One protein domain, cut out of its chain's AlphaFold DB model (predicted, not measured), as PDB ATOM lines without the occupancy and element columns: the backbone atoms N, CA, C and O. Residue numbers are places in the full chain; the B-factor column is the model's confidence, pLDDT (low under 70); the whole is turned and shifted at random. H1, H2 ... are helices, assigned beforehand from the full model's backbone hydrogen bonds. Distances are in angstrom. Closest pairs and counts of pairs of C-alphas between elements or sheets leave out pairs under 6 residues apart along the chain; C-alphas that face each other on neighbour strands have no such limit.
ATOM      1  N   LEU A   2     -17.094  -1.505 -23.174       70.12
ATOM      2  CA  LEU A   2     -16.049  -0.476 -23.140       70.12
ATOM      3  C   LEU A   2     -15.683  -0.209 -21.677       70.12
ATOM      4  O   LEU A   2     -16.558   0.129 -20.883       70.12
ATOM      5  N   TYR A   3     -14.408  -0.384 -21.332       84.94
ATOM      6  CA  TYR A   3     -13.895  -0.211 -19.967       84.94
ATOM      7  C   TYR A   3     -13.755   1.263 -19.542       84.94
ATOM      8  O   TYR A   3     -13.420   1.531 -18.395       84.94
ATOM      9  N   SER A   4     -14.041   2.211 -20.442       94.38
ATOM     10  CA  SER A   4     -14.050   3.651 -20.172       94.38
ATOM     11  C   SER A   4     -15.479   4.212 -20.226       94.38
ATOM     12  O   SER A   4     -16.105   4.187 -21.294       94.38
ATOM     13  N   PRO A   5     -15.999   4.769 -19.117       94.25
ATOM     14  CA  PRO A   5     -17.246   5.530 -19.102       94.25
ATOM     15  C   PRO A   5     -17.203   6.757 -20.020       94.25
ATOM     16  O   PRO A   5     -18.215   7.086 -20.640       94.25
ATOM     17  N   VAL A   6     -16.041   7.406 -20.143       94.69
ATOM     18  CA  VAL A   6     -15.848   8.582 -21.004       94.69
ATOM     19  C   VAL A   6     -16.029   8.195 -22.468       94.69
ATOM     20  O   VAL A   6     -16.923   8.720 -23.128       94.69
ATOM     21  N   LEU A   7     -15.284   7.197 -22.958       93.88
ATOM     22  CA  LEU A   7     -15.404   6.734 -24.345       93.88
ATOM     23  C   LEU A   7     -16.806   6.185 -24.642       93.88
ATOM     24  O   LEU A   7     -17.354   6.409 -25.720       93.88
ATOM     25  N   LYS A   8     -17.427   5.502 -23.670       93.56
ATOM     26  CA  LYS A   8     -18.818   5.042 -23.784       93.56
ATOM     27  C   LYS A   8     -19.790   6.211 -23.968       93.56
ATOM     28  O   LYS A   8     -20.729   6.090 -24.749       93.56
ATOM     29  N   THR A   9     -19.570   7.314 -23.255       94.38
ATOM     30  CA  THR A   9     -20.396   8.523 -23.353       94.38
ATOM     31  C   THR A   9     -20.183   9.223 -24.692       94.38
ATOM     32  O   THR A   9     -21.166   9.552 -25.344       94.38
ATOM     33  N   MET A  10     -18.936   9.354 -25.158       93.50
ATOM     34  CA  MET A  10     -18.626   9.928 -26.479       93.50
ATOM     35  C   MET A  10     -19.282   9.138 -27.619       93.50
ATOM     36  O   MET A  10     -19.764   9.709 -28.587       93.50
ATOM     37  N   LEU A  11     -19.365   7.812 -27.499       92.50
ATOM     38  CA  LEU A  11     -20.014   6.962 -28.502       92.50
ATOM     39  C   LEU A  11     -21.544   6.888 -28.366       92.50
ATOM     40  O   LEU A  11     -22.194   6.208 -29.169       92.50
ATOM     41  N   ALA A  12     -22.134   7.555 -27.371       92.75
ATOM     42  CA  ALA A  12     -23.581   7.634 -27.218       92.75
ATOM     43  C   ALA A  12     -24.198   8.551 -28.285       92.75
ATOM     44  O   ALA A  12     -23.582   9.514 -28.732       92.75
ATOM     45  N   SER A  13     -25.451   8.287 -28.663       83.75
ATOM     46  CA  SER A  13     -26.151   8.927 -29.794       83.75
ATOM     47  C   SER A  13     -26.264  10.456 -29.743       83.75
ATOM     48  O   SER A  13     -26.676  11.064 -30.724       83.75
ATOM     49  N   ALA A  14     -25.950  11.083 -28.610       91.38
ATOM     50  CA  ALA A  14     -26.004  12.531 -28.431       91.38
ATOM     51  C   ALA A  14     -24.774  13.275 -28.988       91.38
ATOM     52  O   ALA A  14     -24.793  14.501 -29.054       91.38
ATOM     53  N   PHE A  15     -23.715  12.560 -29.374       93.44
ATOM     54  CA  PHE A  15     -22.422  13.142 -29.743       93.44
ATOM     55  C   PHE A  15     -22.061  12.888 -31.215       93.44
ATOM     56  O   PHE A  15     -22.512  11.899 -31.810       93.44
ATOM     57  N   LYS A  16     -21.232  13.766 -31.811       94.19
ATOM     58  CA  LYS A  16     -20.822  13.679 -33.233       94.19
ATOM     59  C   LYS A  16     -20.146  12.338 -33.525       94.19
ATOM     60  O   LYS A  16     -20.404  11.720 -34.557       94.19
ATOM     61  N   GLU A  17     -19.371  11.852 -32.563       94.69
ATOM     62  CA  GLU A  17     -18.573  10.631 -32.599       94.69
ATOM     63  C   GLU A  17     -19.447   9.381 -32.769       94.69
ATOM     64  O   GLU A  17     -19.007   8.384 -33.340       94.69
ATOM     65  N   SER A  18     -20.714   9.424 -32.342       94.25
ATOM     66  CA  SER A  18     -21.654   8.321 -32.576       94.25
ATOM     67  C   SER A  18     -22.001   8.145 -34.055       94.25
ATOM     68  O   SER A  18     -22.152   7.011 -34.515       94.25
ATOM     69  N   SER A  19     -22.085   9.256 -34.794       95.00
ATOM     70  CA  SER A  19     -22.404   9.269 -36.223       95.00
ATOM     71  C   SER A  19     -21.171   9.001 -37.078       95.00
ATOM     72  O   SER A  19     -21.233   8.199 -38.006       95.00
ATOM     73  N   THR A  20     -20.031   9.609 -36.732       95.88
ATOM     74  CA  THR A  20     -18.791   9.466 -37.504       95.88
ATOM     75  C   THR A  20     -18.035   8.186 -37.177       95.88
ATOM     76  O   THR A  20     -17.246   7.728 -37.996       95.88
ATOM     77  N   ARG A  21     -18.255   7.605 -35.986       91.56
ATOM     78  CA  ARG A  21     -17.454   6.504 -35.423       91.56
ATOM     79  C   ARG A  21     -15.962   6.836 -35.297       91.56
ATOM     80  O   ARG A  21     -15.144   5.927 -35.194       91.56
ATOM     81  N   VAL A  22     -15.617   8.122 -35.268       94.19
ATOM     82  CA  VAL A  22     -14.248   8.618 -35.093       94.19
ATOM     83  C   VAL A  22     -14.172   9.346 -33.760       94.19
ATOM     84  O   VAL A  22     -14.960  10.255 -33.522       94.19
ATOM     85  N   ILE A  23     -13.230   8.942 -32.906       92.62
ATOM     86  CA  ILE A  23     -12.917   9.617 -31.643       92.62
ATOM     87  C   ILE A  23     -11.581  10.334 -31.823       92.62
ATOM     88  O   ILE A  23     -10.567   9.693 -32.089       92.62
ATOM     89  N   GLU A  24     -11.594  11.654 -31.668       94.00
ATOM     90  CA  GLU A  24     -10.381  12.466 -31.594       94.00
ATOM     91  C   GLU A  24      -9.796  12.342 -30.186       94.00
ATOM     92  O   GLU A  24     -10.496  12.497 -29.186       94.00
ATOM     93  N   LEU A  25      -8.513  12.010 -30.113       93.50
ATOM     94  CA  LEU A  25      -7.821  11.734 -28.861       93.50
ATOM     95  C   LEU A  25      -7.015  12.952 -28.441       93.50
ATOM     96  O   LEU A  25      -6.510  13.677 -29.298       93.50
ATOM     97  N   SER A  26      -6.859  13.148 -27.130       94.94
ATOM     98  CA  SER A  26      -5.949  14.183 -26.631       94.94
ATOM     99  C   SER A  26      -4.536  13.927 -27.176       94.94
ATOM    100  O   SER A  26      -4.036  12.802 -27.032       94.94
ATOM    101  N   PRO A  27      -3.880  14.931 -27.793       95.38
ATOM    102  CA  PRO A  27      -2.548  14.772 -28.371       95.38
ATOM    103  C   PRO A  27      -1.508  14.340 -27.328       95.38
ATOM    104  O   PRO A  27      -0.552  13.653 -27.669       95.38
ATOM    105  N   GLU A  28      -1.729  14.670 -26.053       94.94
ATOM    106  CA  GLU A  28      -0.836  14.319 -24.942       94.94
ATOM    107  C   GLU A  28      -0.740  12.802 -24.673       94.94
ATOM    108  O   GLU A  28       0.218  12.354 -24.053       94.94
ATOM    109  N   PHE A  29      -1.722  12.008 -25.124       94.75
ATOM    110  CA  PHE A  29      -1.791  10.558 -24.879       94.75
ATOM    111  C   PHE A  29      -1.565   9.723 -26.141       94.75
ATOM    112  O   PHE A  29      -1.715   8.502 -26.105       94.75
ATOM    113  N   VAL A  30      -1.227  10.355 -27.268       94.06
ATOM    114  CA  VAL A  30      -1.082   9.661 -28.558       94.06
ATOM    115  C   VAL A  30      -0.043   8.544 -28.475       94.06
ATOM    116  O   VAL A  30      -0.268   7.460 -29.014       94.06
ATOM    117  N   GLU A  31       1.052   8.776 -27.755       94.19
ATOM    118  CA  GLU A  31       2.159   7.823 -27.651       94.19
ATOM    119  C   GLU A  31       1.817   6.584 -26.813       94.19
ATOM    120  O   GLU A  31       2.222   5.482 -27.175       94.19
ATOM    121  N   CYS A  32       1.027   6.722 -25.739       95.12
ATOM    122  CA  CYS A  32       0.668   5.593 -24.865       95.12
ATOM    123  C   CYS A  32      -0.570   4.819 -25.348       95.12
ATOM    124  O   CYS A  32      -0.891   3.734 -24.855       95.12
ATOM    125  N   TRP A  33      -1.286   5.354 -26.335       94.69
ATOM    126  CA  TRP A  33      -2.543   4.788 -26.800       94.69
ATOM    127  C   TRP A  33      -2.468   3.402 -27.442       94.69
ATOM    128  O   TRP A  33      -3.384   2.608 -27.209       94.69
ATOM    129  N   PRO A  34      -1.409   3.034 -28.187       94.50
ATOM    130  CA  PRO A  34      -1.217   1.656 -28.622       94.50
ATOM    131  C   PRO A  34      -1.260   0.650 -27.462       94.50
ATOM    132  O   PRO A  34      -1.859  -0.418 -27.604       94.50
ATOM    133  N   ASP A  35      -0.688   0.989 -26.305       94.50
ATOM    134  CA  ASP A  35      -0.674   0.123 -25.123       94.50
ATOM    135  C   ASP A  35      -2.006   0.128 -24.376       94.50
ATOM    136  O   ASP A  35      -2.475  -0.930 -23.948       94.50
ATOM    137  N   VAL A  36      -2.701   1.267 -24.332       94.19
ATOM    138  CA  VAL A  36      -4.078   1.305 -23.818       94.19
ATOM    139  C   VAL A  36      -5.021   0.468 -24.680       94.19
ATOM    140  O   VAL A  36      -5.844  -0.278 -24.151       94.19
ATOM    141  N   ILE A  37      -4.880   0.508 -26.005       93.50
ATOM    142  CA  ILE A  37      -5.655  -0.347 -26.909       93.50
ATOM    143  C   ILE A  37      -5.349  -1.821 -26.632       93.50
ATOM    144  O   ILE A  37      -6.284  -2.601 -26.454       93.50
ATOM    145  N   ARG A  38      -4.071  -2.216 -26.534       92.75
ATOM    146  CA  ARG A  38      -3.687  -3.598 -26.177       92.75
ATOM    147  C   ARG A  38      -4.341  -4.042 -24.872       92.75
ATOM    148  O   ARG A  38      -4.958  -5.108 -24.845       92.75
ATOM    149  N   PHE A  39      -4.296  -3.193 -23.847       92.06
ATOM    150  CA  PHE A  39      -4.961  -3.436 -22.573       92.06
ATOM    151  C   PHE A  39      -6.471  -3.673 -22.737       92.06
ATOM    152  O   PHE A  39      -7.002  -4.651 -22.209       92.06
ATOM    153  N   LEU A  40      -7.173  -2.842 -23.518       91.69
ATOM    154  CA  LEU A  40      -8.614  -2.996 -23.770       91.69
ATOM    155  C   LEU A  40      -8.966  -4.319 -24.472       91.69
ATOM    156  O   LEU A  40     -10.063  -4.844 -24.267       91.69
ATOM    157  N   TYR A  41      -8.042  -4.867 -25.264       91.94
ATOM    158  CA  TYR A  41      -8.163  -6.184 -25.897       91.94
ATOM    159  C   TYR A  41      -7.684  -7.346 -25.009       91.94
ATOM    160  O   TYR A  41      -7.685  -8.492 -25.456       91.94
ATOM    161  N   GLY A  42      -7.294  -7.084 -23.758       90.56
ATOM    162  CA  GLY A  42      -6.768  -8.100 -22.842       90.56
ATOM    163  C   GLY A  42      -5.392  -8.633 -23.247       90.56
ATOM    164  O   GLY A  42      -4.984  -9.696 -22.786       90.56
ATOM    165  N   ILE A  43      -4.681  -7.918 -24.121       90.19
ATOM    166  CA  ILE A  43      -3.319  -8.254 -24.517       90.19
ATOM    167  C   ILE A  43      -2.398  -7.692 -23.443       90.19
ATOM    168  O   ILE A  43      -2.317  -6.477 -23.263       90.19
ATOM    169  N   LEU A  44      -1.705  -8.585 -22.734       70.75
ATOM    170  CA  LEU A  44      -0.676  -8.199 -21.778       70.75
ATOM    171  C   LEU A  44       0.428  -7.462 -22.536       70.75
ATOM    172  O   LEU A  44       1.064  -8.019 -23.435       70.75
ATOM    173  N   SER A  45       0.615  -6.190 -22.207       69.19
ATOM    174  CA  SER A  45       1.732  -5.407 -22.709       69.19
ATOM    175  C   SER A  45       3.052  -6.017 -22.225       69.19
ATOM    176  O   SER A  45       3.113  -6.733 -21.224       69.19
ATOM    177  N   LYS A  46       4.124  -5.736 -22.974       78.56
ATOM    178  CA  LYS A  46       5.512  -5.951 -22.536       78.56
ATOM    179  C   LYS A  46       5.722  -5.337 -21.137       78.56
ATOM    180  O   LYS A  46       4.896  -4.510 -20.744       78.56
ATOM    181  N   PRO A  47       6.797  -5.693 -20.401       80.88
ATOM    182  CA  PRO A  47       7.168  -4.932 -19.208       80.88
ATOM    183  C   PRO A  47       7.137  -3.442 -19.554       80.88
ATOM    184  O   PRO A  47       7.802  -3.007 -20.497       80.88
ATOM    185  N   LEU A  48       6.243  -2.723 -18.881       84.88
ATOM    186  CA  LEU A  48       6.051  -1.301 -19.084       84.88
ATOM    187  C   LEU A  48       7.174  -0.608 -18.323       84.88
ATOM    188  O   LEU A  48       7.349  -0.866 -17.133       84.88
ATOM    189  N   ASP A  49       7.927   0.249 -19.002       89.50
ATOM    190  CA  ASP A  49       8.808   1.164 -18.289       89.50
ATOM    191  C   ASP A  49       7.975   2.172 -17.476       89.50
ATOM    192  O   ASP A  49       6.752   2.301 -17.638       89.50
ATOM    193  N   LEU A  50       8.636   2.866 -16.549       90.69
ATOM    194  CA  LEU A  50       7.962   3.812 -15.668       90.69
ATOM    195  C   LEU A  50       7.296   4.946 -16.454       90.69
ATOM    196  O   LEU A  50       6.157   5.302 -16.156       90.69
ATOM    197  N   SER A  51       7.974   5.479 -17.471       91.50
ATOM    198  CA  SER A  51       7.469   6.580 -18.294       91.50
ATOM    199  C   SER A  51       6.151   6.207 -18.987       91.50
ATOM    200  O   SER A  51       5.156   6.931 -18.896       91.50
ATOM    201  N   CYS A  52       6.090   5.014 -19.585       91.69
ATOM    202  CA  CYS A  52       4.881   4.465 -20.182       91.69
ATOM    203  C   CYS A  52       3.799   4.205 -19.125       91.69
ATOM    204  O   CYS A  52       2.638   4.553 -19.349       91.69
ATOM    205  N   CYS A  53       4.151   3.684 -17.941       92.31
ATOM    206  CA  CYS A  53       3.195   3.524 -16.838       92.31
ATOM    207  C   CYS A  53       2.568   4.860 -16.417       92.31
ATOM    208  O   CYS A  53       1.347   4.939 -16.266       92.31
ATOM    209  N   ILE A  54       3.377   5.910 -16.254       93.69
ATOM    210  CA  ILE A  54       2.922   7.262 -15.912       93.69
ATOM    211  C   ILE A  54       1.975   7.788 -16.997       93.69
ATOM    212  O   ILE A  54       0.865   8.234 -16.688       93.69
ATOM    213  N   ALA A  55       2.364   7.683 -18.271       94.56
ATOM    214  CA  ALA A  55       1.547   8.133 -19.396       94.56
ATOM    215  C   ALA A  55       0.212   7.374 -19.486       94.56
ATOM    216  O   ALA A  55      -0.847   7.983 -19.660       94.56
ATOM    217  N   MET A  56       0.239   6.048 -19.317       94.81
ATOM    218  CA  MET A  56      -0.961   5.211 -19.299       94.81
ATOM    219  C   MET A  56      -1.860   5.531 -18.108       94.81
ATOM    220  O   MET A  56      -3.076   5.539 -18.270       94.81
ATOM    221  N   MET A  57      -1.305   5.840 -16.935       94.88
ATOM    222  CA  MET A  57      -2.101   6.239 -15.776       94.88
ATOM    223  C   MET A  57      -2.758   7.600 -15.940       94.88
ATOM    224  O   MET A  57      -3.931   7.737 -15.598       94.88
ATOM    225  N   ARG A  58      -2.054   8.593 -16.494       95.31
ATOM    226  CA  ARG A  58      -2.662   9.891 -16.820       95.31
ATOM    227  C   ARG A  58      -3.810   9.725 -17.810       95.31
ATOM    228  O   ARG A  58      -4.881  10.288 -17.607       95.31
ATOM    229  N   ALA A  59      -3.615   8.898 -18.835       95.81
ATOM    230  CA  ALA A  59      -4.672   8.599 -19.785       95.81
ATOM    231  C   ALA A  59      -5.823   7.821 -19.120       95.81
ATOM    232  O   ALA A  59      -6.996   8.112 -19.351       95.81
ATOM    233  N   ALA A  60      -5.515   6.862 -18.246       95.25
ATOM    234  CA  ALA A  60      -6.517   6.114 -17.500       95.25
ATOM    235  C   ALA A  60      -7.353   7.024 -16.595       95.25
ATOM    236  O   ALA A  60      -8.564   6.854 -16.532       95.25
ATOM    237  N   ASP A  61      -6.739   8.003 -15.937       95.25
ATOM    238  CA  ASP A  61      -7.451   8.995 -15.135       95.25
ATOM    239  C   ASP A  61      -8.343   9.881 -16.018       95.25
ATOM    240  O   ASP A  61      -9.555   9.952 -15.801       95.25
ATOM    241  N   TYR A  62      -7.784  10.429 -17.103       95.75
ATOM    242  CA  TYR A  62      -8.499  11.286 -18.053       95.75
ATOM    243  C   TYR A  62      -9.734  10.605 -18.665       95.75
ATOM    244  O   TYR A  62     -10.816  11.190 -18.744       95.75
ATOM    245  N   TYR A  63      -9.603   9.340 -19.073       95.81
ATOM    246  CA  TYR A  63     -10.695   8.560 -19.663       95.81
ATOM    247  C   TYR A  63     -11.469   7.712 -18.638       95.81
ATOM    248  O   TYR A  63     -12.333   6.918 -19.031       95.81
ATOM    249  N   ASN A  64     -11.199   7.871 -17.340       95.62
ATOM    250  CA  ASN A  64     -11.842   7.158 -16.234       95.62
ATOM    251  C   ASN A  64     -11.813   5.613 -16.378       95.62
ATOM    252  O   ASN A  64     -12.836   4.931 -16.312       95.62
ATOM    253  N   MET A  65     -10.633   5.051 -16.642       95.62
ATOM    254  CA  MET A  65     -10.367   3.619 -16.809       95.62
ATOM    255  C   MET A  65      -9.759   3.010 -15.534       95.62
ATOM    256  O   MET A  65      -8.570   2.699 -15.484       95.62
ATOM    257  N   GLU A  66     -10.577   2.780 -14.508       93.75
ATOM    258  CA  GLU A  66     -10.105   2.332 -13.184       93.75
ATOM    259  C   GLU A  66      -9.273   1.033 -13.219       93.75
ATOM    260  O   GLU A  66      -8.240   0.913 -12.561       93.75
ATOM    261  N   HIS A  67      -9.668   0.064 -14.051       93.06
ATOM    262  CA  HIS A  67      -8.921  -1.191 -14.196       93.06
ATOM    263  C   HIS A  67      -7.514  -0.988 -14.770       93.06
ATOM    264  O   HIS A  67      -6.605  -1.736 -14.417       93.06
ATOM    265  N   LEU A  68      -7.331   0.011 -15.636       93.19
ATOM    266  CA  LEU A  68      -6.022   0.341 -16.186       93.19
ATOM    267  C   LEU A  68      -5.130   0.961 -15.108       93.19
ATOM    268  O   LEU A  68      -3.996   0.519 -14.952       93.19
ATOM    269  N   LYS A  69      -5.669   1.881 -14.291       92.44
ATOM    270  CA  LYS A  69      -4.955   2.447 -13.129       92.44
ATOM    271  C   LYS A  69      -4.465   1.347 -12.190       92.44
ATOM    272  O   LYS A  69      -3.303   1.342 -11.787       92.44
ATOM    273  N   GLN A  70      -5.321   0.366 -11.896       90.50
ATOM    274  CA  GLN A  70      -4.959  -0.757 -11.034       90.50
ATOM    275  C   GLN A  70      -3.835  -1.622 -11.634       90.50
ATOM    276  O   GLN A  70      -2.944  -2.055 -10.908       90.50
ATOM    277  N   GLN A  71      -3.854  -1.871 -12.944       89.38
ATOM    278  CA  GLN A  71      -2.813  -2.664 -13.607       89.38
ATOM    279  C   GLN A  71      -1.482  -1.918 -13.699       89.38
ATOM    280  O   GLN A  71      -0.450  -2.494 -13.362       89.38
ATOM    281  N   CYS A  72      -1.502  -0.636 -14.077       90.19
ATOM    282  CA  CYS A  72      -0.311   0.213 -14.055       90.19
ATOM    283  C   CYS A  72       0.286   0.286 -12.647       90.19
ATOM    284  O   CYS A  72       1.498   0.178 -12.501       90.19
ATOM    285  N   SER A  73      -0.561   0.370 -11.612       87.75
ATOM    286  CA  SER A  73      -0.120   0.247 -10.221       87.75
ATOM    287  C   SER A  73       0.675  -1.041 -10.034       87.75
ATOM    288  O   SER A  73       1.867  -0.976  -9.767       87.75
ATOM    289  N   CYS A  74       0.074  -2.210 -10.266       85.69
ATOM    290  CA  CYS A  74       0.743  -3.504 -10.088       85.69
ATOM    291  C   CYS A  74       2.064  -3.659 -10.867       85.69
ATOM    292  O   CYS A  74       2.939  -4.388 -10.403       85.69
ATOM    293  N   ALA A  75       2.209  -3.001 -12.020       84.12
ATOM    294  CA  ALA A  75       3.407  -3.076 -12.852       84.12
ATOM    295  C   ALA A  75       4.613  -2.314 -12.275       84.12
ATOM    296  O   ALA A  75       5.738  -2.754 -12.476       84.12
ATOM    297  N   VAL A  76       4.395  -1.218 -11.539       79.25
ATOM    298  CA  VAL A  76       5.480  -0.355 -11.024       79.25
ATOM    299  C   VAL A  76       6.126  -0.907  -9.737       79.25
ATOM    300  O   VAL A  76       7.285  -0.628  -9.450       79.25
ATOM    301  N   PHE A  77       5.419  -1.728  -8.952       74.00
ATOM    302  CA  PHE A  77       5.904  -2.215  -7.644       74.00
ATOM    303  C   PHE A  77       7.008  -3.283  -7.597       74.00
ATOM    304  O   PHE A  77       7.669  -3.338  -6.557       74.00
ATOM    305  N   PRO A  78       7.214  -4.175  -8.586       74.19
ATOM    306  CA  PRO A  78       8.089  -5.329  -8.381       74.19
ATOM    307  C   PRO A  78       9.560  -4.975  -8.133       74.19
ATOM    308  O   PRO A  78      10.237  -5.709  -7.417       74.19
ATOM    309  N   GLU A  79      10.046  -3.874  -8.708       79.25
ATOM    310  CA  GLU A  79      11.478  -3.533  -8.724       79.25
ATOM    311  C   GLU A  79      11.851  -2.398  -7.752       79.25
ATOM    312  O   GLU A  79      13.029  -2.192  -7.465       79.25
ATOM    313  N   GLY A  80      10.852  -1.727  -7.164       87.88
ATOM    314  CA  GLY A  80      11.047  -0.503  -6.382       87.88
ATOM    315  C   GLY A  80      11.295   0.724  -7.266       87.88
ATOM    316  O   GLY A  80      11.565   0.596  -8.453       87.88
TER     317      GLY A  80
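This is residues 2 to 80 of the 334 residues of the protein "Hypothetical protein" of Alexandrium catenella (UniProt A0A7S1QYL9). A helical hairpin, H4 and H5 side by side, makes the larger end of a rod, with the shorter helix H3 set crosswise over one side of it. Two short helices, H1 and H2, form a small, loosely joined head at the other end, and the long link of residues 21 to 32 leads from H2 back to H3. The printed part has 79 residues with five named helices, H1 to H5 in chain order, and no named strand, and its class is all helix. It is only just compact, close to loose, with a radius of gyration of the C-alphas of 13.4 A, and the C-alphas span 45 by 21 by 19 A.

Find C-alpha 50 at (7.962, 3.812, -15.668); from there H4, the longest helix, residues 50 to 62, runs 18.2 A to C-alpha 62 at (-8.499, 11.286, -18.053). Look next at H5, residues 66 to 76, which runs 16.0 A to C-alpha 76 at (5.480, -0.355, -11.024). H3 is residues 33 to 40, 10.3 A long. Go back to C-alpha 5 at (-17.246, 5.530, -19.102) for the first residue of H1, residues 5 to 10, 8.7 A long. H2 is residues 16 to 20, 6.3 A long.

Begin with H4 and H5, a helical hairpin: they touch at a shallow tilt of 14 degrees, opposite ways, and their closest C-alphas, those of Met 57 and Lys 69, are 5.4 A apart. H3 and H4 only just touch, with 3 pairs of C-alphas within 8 A, and H4 takes part with residue 56 alone. Their closest C-alphas, those of Val 36 and Met 56, are 6.7 A apart, and their lines are only just about perpendicular, at 71 degrees. H3 and H5 are close but not clearly touching, with the C-alphas of Phe 39 and Leu 68 closest at 7.5 A. Moving outward, H1 and H2 are close but not clearly touching, with the C-alphas of Met 10 and Glu 17 closest at 6.2 A. H1 and H4 are only just apart, at 8.4 A, and H2 and H3 are apart. In H1, H2, H3, H4 and H5 every O i to N i+4 pair is within hydrogen-bond range.

Look for the two C-alphas farthest apart at Ser 19 and Gly 80, 45.9 A from each other. The printed part has no cut. The link from H2 to H3 is long, with 12 residues; the link from H3 to H4 is short, and those from H1 to H2 and from H4 to H5 are tight. In this predicted model the mean pLDDT of the printed part is 90.7, and residue 45 alone is under 70.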